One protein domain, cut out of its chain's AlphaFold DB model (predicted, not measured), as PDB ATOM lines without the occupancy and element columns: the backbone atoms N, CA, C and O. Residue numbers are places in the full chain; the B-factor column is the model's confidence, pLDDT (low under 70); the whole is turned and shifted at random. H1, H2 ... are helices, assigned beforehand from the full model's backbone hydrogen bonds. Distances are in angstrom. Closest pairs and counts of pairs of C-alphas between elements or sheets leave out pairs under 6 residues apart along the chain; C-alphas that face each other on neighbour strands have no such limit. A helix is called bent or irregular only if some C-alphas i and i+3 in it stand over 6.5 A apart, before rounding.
ATOM      1  N   PHE A   3      79.500 151.302  30.945       98.19
ATOM      2  CA  PHE A   3      80.515 151.540  31.963       98.19
ATOM      3  C   PHE A   3      80.364 150.501  33.070       98.19
ATOM      4  O   PHE A   3      79.304 150.402  33.686       98.19
ATOM      5  N   PHE A   4      81.427 149.742  33.319       98.19
ATOM      6  CA  PHE A   4      81.455 148.680  34.330       98.19
ATOM      7  C   PHE A   4      81.996 149.159  35.680       98.19
ATOM      8  O   PHE A   4      81.924 148.429  36.658       98.19
ATOM      9  N   ASP A   5      82.525 150.381  35.740       98.25
ATOM     10  CA  ASP A   5      83.017 151.000  36.962       98.25
ATOM     11  C   ASP A   5      82.891 152.531  36.893       98.25
ATOM     12  O   ASP A   5      82.854 153.147  35.819       98.25
ATOM     13  N   VAL A   6      82.839 153.167  38.064       98.38
ATOM     14  CA  VAL A   6      82.729 154.630  38.173       98.38
ATOM     15  C   VAL A   6      83.992 155.354  37.689       98.38
ATOM     16  O   VAL A   6      83.913 156.488  37.217       98.38
ATOM     17  N   GLY A   7      85.161 154.711  37.748       98.31
ATOM     18  CA  GLY A   7      86.417 155.250  37.235       98.31
ATOM     19  C   GLY A   7      86.370 155.464  35.721       98.31
ATOM     20  O   GLY A   7      86.785 156.523  35.245       98.31
ATOM     21  N   ALA A   8      85.779 154.533  34.970       98.25
ATOM     22  CA  ALA A   8      85.548 154.672  33.536       98.25
ATOM     23  C   ALA A   8      84.603 155.843  33.209       98.25
ATOM     24  O   ALA A   8      84.855 156.594  32.261       98.25
ATOM     25  N   VAL A   9      83.564 156.065  34.028       98.00
ATOM     26  CA  VAL A   9      82.671 157.233  33.907       98.00
ATOM     27  C   VAL A   9      83.440 158.533  34.158       98.00
ATOM     28  O   VAL A   9      83.367 159.463  33.354       98.00
ATOM     29  N   ILE A  10      84.225 158.600  35.238       98.25
ATOM     30  CA  ILE A  10      85.048 159.772  35.581       98.25
ATOM     31  C   ILE A  10      86.054 160.070  34.466       98.25
ATOM     32  O   ILE A  10      86.221 161.227  34.069       98.25
ATOM     33  N   TYR A  11      86.723 159.039  33.949       98.00
ATOM     34  CA  TYR A  11      87.661 159.169  32.841       98.00
ATOM     35  C   TYR A  11      86.972 159.737  31.598       98.00
ATOM     36  O   TYR A  11      87.470 160.699  31.010       98.00
ATOM     37  N   PHE A  12      85.804 159.201  31.234       96.81
ATOM     38  CA  PHE A  12      85.021 159.694  30.107       96.81
ATOM     39  C   PHE A  12      84.648 161.171  30.272       96.81
ATOM     40  O   PHE A  12      84.934 161.964  29.379       96.81
ATOM     41  N   LEU A  13      84.096 161.567  31.422       96.75
ATOM     42  CA  LEU A  13      83.681 162.952  31.675       96.75
ATOM     43  C   LEU A  13      84.862 163.935  31.684       96.75
ATOM     44  O   LEU A  13      84.721 165.076  31.252       96.75
ATOM     45  N   ARG A  14      86.055 163.490  32.103       96.81
ATOM     46  CA  ARG A  14      87.291 164.289  32.016       96.81
ATOM     47  C   ARG A  14      87.834 164.434  30.595       96.81
ATOM     48  O   ARG A  14      88.555 165.390  30.324       96.81
ATOM     49  N   LYS A  15      87.554 163.483  29.703       96.69
ATOM     50  CA  LYS A  15      88.021 163.512  28.305       96.69
ATOM     51  C   LYS A  15      87.016 164.171  27.364       96.69
ATOM     52  O   LYS A  15      87.422 164.850  26.427       96.69
ATOM     53  N   VAL A  16      85.724 164.003  27.625       95.56
ATOM     54  CA  VAL A  16      84.611 164.535  26.833       95.56
ATOM     55  C   VAL A  16      83.993 165.708  27.588       95.56
ATOM     56  O   VAL A  16      82.889 165.638  28.122       95.56
ATOM     57  N   ILE A  17      84.745 166.804  27.649       93.38
ATOM     58  CA  ILE A  17      84.472 167.943  28.538       93.38
ATOM     59  C   ILE A  17      83.150 168.676  28.252       93.38
ATOM     60  O   ILE A  17      82.642 169.393  29.106       93.38
ATOM     61  N   TRP A  18      82.570 168.494  27.063       93.81
ATOM     62  CA  TRP A  18      81.272 169.070  26.694       93.81
ATOM     63  C   TRP A  18      80.072 168.231  27.156       93.81
ATOM     64  O   TRP A  18      78.944 168.703  27.059       93.81
ATOM     65  N   ALA A  19      80.277 166.995  27.631       93.50
ATOM     66  CA  ALA A  19      79.184 166.138  28.097       93.50
ATOM     67  C   ALA A  19      78.572 166.656  29.407       93.50
ATOM     68  O   ALA A  19      77.354 166.657  29.568       93.50
ATOM     69  N   VAL A  20      79.422 167.114  30.328       95.31
ATOM     70  CA  VAL A  20      79.028 167.787  31.569       95.31
ATOM     71  C   VAL A  20      79.988 168.957  31.782       95.31
ATOM     72  O   VAL A  20      81.123 168.732  32.210       95.31
ATOM     73  N   PRO A  21      79.564 170.194  31.476       95.06
ATOM     74  CA  PRO A  21      80.371 171.378  31.736       95.06
ATOM     75  C   PRO A  21      80.775 171.470  33.213       95.06
ATOM     76  O   PRO A  21      79.989 171.134  34.101       95.06
ATOM     77  N   ASP A  22      82.005 171.920  33.468       93.75
ATOM     78  CA  ASP A  22      82.580 172.095  34.810       93.75
ATOM     79  C   ASP A  22      82.554 170.830  35.685       93.75
ATOM     80  O   ASP A  22      82.387 170.895  36.911       93.75
ATOM     81  N   PHE A  23      82.705 169.660  35.059       97.75
ATOM     82  CA  PHE A  23      82.824 168.406  35.787       97.75
ATOM     83  C   PHE A  23      84.081 168.391  36.671       97.75
ATOM     84  O   PHE A  23      85.210 168.536  36.199       97.75
ATOM     85  N   SER A  24      83.884 168.122  37.960       97.69
ATOM     86  CA  SER A  24      84.946 167.751  38.893       97.69
ATOM     87  C   SER A  24      84.468 166.623  39.802       97.69
ATOM     88  O   SER A  24      83.276 166.505  40.091       97.69
ATOM     89  N   VAL A  25      85.398 165.785  40.261       98.06
ATOM     90  CA  VAL A  25      85.065 164.674  41.165       98.06
ATOM     91  C   VAL A  25      84.506 165.220  42.477       98.06
ATOM     92  O   VAL A  25      83.465 164.750  42.916       98.06
ATOM     93  N   ASP A  26      85.116 166.265  43.040       98.25
ATOM     94  CA  ASP A  26      84.694 166.844  44.321       98.25
ATOM     95  C   ASP A  26      83.253 167.366  44.273       98.25
ATOM     96  O   ASP A  26      82.444 167.066  45.149       98.25
ATOM     97  N   ARG A  27      82.887 168.091  43.204       97.75
ATOM     98  CA  ARG A  27      81.537 168.654  43.041       97.75
ATOM     99  C   ARG A  27      80.468 167.574  42.869       97.75
ATOM    100  O   ARG A  27      79.316 167.790  43.242       97.75
ATOM    101  N   TYR A  28      80.831 166.435  42.285       97.94
ATOM    102  CA  TYR A  28      79.909 165.343  41.972       97.94
ATOM    103  C   TYR A  28      80.121 164.106  42.853       97.94
ATOM    104  O   TYR A  28      79.523 163.072  42.570       97.94
ATOM    105  N   HIS A  29      80.909 164.203  43.930       98.12
ATOM    106  CA  HIS A  29      81.358 163.057  44.725       98.12
ATOM    107  C   HIS A  29      80.200 162.162  45.175       98.12
ATOM    108  O   HIS A  29      80.224 160.962  44.921       98.12
ATOM    109  N   GLN A  30      79.149 162.750  45.761       98.50
ATOM    110  CA  GLN A  30      77.992 161.979  46.221       98.50
ATOM    111  C   GLN A  30      77.306 161.234  45.068       98.50
ATOM    112  O   GLN A  30      77.077 160.039  45.162       98.50
ATOM    113  N   ARG A  31      77.068 161.907  43.936       98.19
ATOM    114  CA  ARG A  31      76.433 161.283  42.762       98.19
ATOM    115  C   ARG A  31      77.295 160.181  42.150       98.19
ATOM    116  O   ARG A  31      76.762 159.204  41.638       98.19
ATOM    117  N   LEU A  32      78.617 160.346  42.172       98.50
ATOM    118  CA  LEU A  32      79.559 159.326  41.717       98.50
ATOM    119  C   LEU A  32      79.561 158.122  42.663       98.50
ATOM    120  O   LEU A  32      79.626 156.992  42.187       98.50
ATOM    121  N   ARG A  33      79.438 158.345  43.977       98.62
ATOM    122  CA  ARG A  33      79.289 157.266  44.956       98.62
ATOM    123  C   ARG A  33      77.990 156.493  44.739       98.62
ATOM    124  O   ARG A  33      78.049 155.280  44.601       98.62
ATOM    125  N   ASP A  34      76.869 157.193  44.594       98.62
ATOM    126  CA  ASP A  34      75.570 156.563  44.336       98.62
ATOM    127  C   ASP A  34      75.591 155.757  43.022       98.62
ATOM    128  O   ASP A  34      75.051 154.656  42.939       98.62
ATOM    129  N   LEU A  35      76.254 156.283  41.981       98.38
ATOM    130  CA  LEU A  35      76.432 155.573  40.714       98.38
ATOM    131  C   LEU A  35      77.318 154.333  40.866       98.38
ATOM    132  O   LEU A  35      77.020 153.309  40.263       98.38
ATOM    133  N   HIS A  36      78.394 154.416  41.647       98.62
ATOM    134  CA  HIS A  36      79.234 153.262  41.949       98.62
ATOM    135  C   HIS A  36      78.440 152.173  42.672       98.62
ATOM    136  O   HIS A  36      78.447 151.036  42.215       98.62
ATOM    137  N   ASP A  37      77.709 152.529  43.731       98.62
ATOM    138  CA  ASP A  37      76.902 151.572  44.494       98.62
ATOM    139  C   ASP A  37      75.839 150.912  43.596       98.62
ATOM    140  O   ASP A  37      75.605 149.707  43.680       98.62
ATOM    141  N   ARG A  38      75.254 151.675  42.661       98.44
ATOM    142  CA  ARG A  38      74.346 151.138  41.642       98.44
ATOM    143  C   ARG A  38      75.035 150.166  40.685       98.44
ATOM    144  O   ARG A  38      74.446 149.147  40.350       98.44
ATOM    145  N   ILE A  39      76.244 150.478  40.220       98.38
ATOM    146  CA  ILE A  39      76.979 149.600  39.300       98.38
ATOM    147  C   ILE A  39      77.320 148.261  39.972       98.38
ATOM    148  O   ILE A  39      77.197 147.213  39.340       98.38
ATOM    149  N   GLU A  40      77.690 148.287  41.253       98.44
ATOM    150  CA  GLU A  40      77.964 147.079  42.042       98.44
ATOM    151  C   GLU A  40      76.703 146.226  42.264       98.44
ATOM    152  O   GLU A  40      76.766 144.999  42.201       98.44
ATOM    153  N   ALA A  41      75.554 146.862  42.519       98.50
ATOM    154  CA  ALA A  41      74.306 146.160  42.820       98.50
ATOM    155  C   ALA A  41      73.565 145.657  41.569       98.50
ATOM    156  O   ALA A  41      73.080 144.526  41.547       98.50
ATOM    157  N   ASP A  42      73.483 146.493  40.532       98.12
ATOM    158  CA  ASP A  42      72.579 146.301  39.393       98.12
ATOM    159  C   ASP A  42      73.318 145.943  38.092       98.12
ATOM    160  O   ASP A  42      72.688 145.622  37.080       98.12
ATOM    161  N   GLY A  43      74.653 145.998  38.094       96.75
ATOM    162  CA  GLY A  43      75.480 145.799  36.909       96.75
ATOM    163  C   GLY A  43      75.753 147.092  36.122       96.75
ATOM    164  O   GLY A  43      75.604 148.200  36.636       96.75
ATOM    165  N   PRO A  44      76.218 146.992  34.866       98.19
ATOM    166  CA  PRO A  44      76.844 148.110  34.168       98.19
ATOM    167  C   PRO A  44      75.912 149.304  33.936       98.19
ATOM    168  O   PRO A  44      74.733 149.169  33.602       98.19
ATOM    169  N   PHE A  45      76.481 150.508  33.998       98.00
ATOM    170  CA  PHE A  45      75.793 151.734  33.614       98.00
ATOM    171  C   PHE A  45      75.775 151.879  32.086       98.00
ATOM    172  O   PHE A  45      76.776 152.234  31.454       98.00
ATOM    173  N   VAL A  46      74.618 151.604  31.485       97.12
ATOM    174  CA  VAL A  46      74.404 151.677  30.035       97.12
ATOM    175  C   VAL A  46      73.855 153.048  29.637       97.12
ATOM    176  O   VAL A  46      72.863 153.534  30.173       97.12
ATOM    177  N   THR A  47      74.492 153.666  28.645       94.81
ATOM    178  CA  THR A  47      74.092 154.944  28.044       94.81
ATOM    179  C   THR A  47      73.911 154.790  26.540       94.81
ATOM    180  O   THR A  47      74.611 154.007  25.893       94.81
TER     181      THR A  47
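AT A GLANCE: This is residues 3 to 47 of the 60 residues of an uncharacterized protein of Mycobacterium xenopi 4042 (UniProt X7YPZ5). A kinked long helix, H2, and a shorter one, H1, make a helical hairpin shaped like a V, closest where H1 begins and spread toward the link that joins them. After H2 the last residues, 43 to 47, fold back toward Phe 3. The printed part has 45 residues, with two named helices in the order H1, H2 and no named strand; its class is all helix. It is compact, with a radius of gyration of the C-alphas of 10.3 A and spans of 28 by 19 by 13 A.

HOW THE PARTS SIT: H2, residues 25 to 42, has a kink of 43 degrees near residue 32 and is irregular: C-alphas 27 and 30 are 8.2 A apart. It touches H1, residues 6 to 15; their closest C-alphas, those of His 36 and Val 6, are 5.3 A apart. The helices run opposite ways at a steep tilt of 43 degrees. Every O i to N i+4 pair is within hydrogen-bond range in H1, and 12 of 14 in H2.

IN THESE COORDINATES: H2 measures 22.3 A from C-alpha 25 to C-alpha 42, at (72.579, 146.301, 39.393). H1 measures 14.3 A from C-alpha 6, at (82.729, 154.630, 38.173), to C-alpha 15.

THE WHOLE: The C-alphas farthest apart, Trp 18 and Ala 41, are 28.9 A apart. The link is short, and residues 15 to 20 stand free. The printed part has no cut, and no printed residue is under 70 in pLDDT.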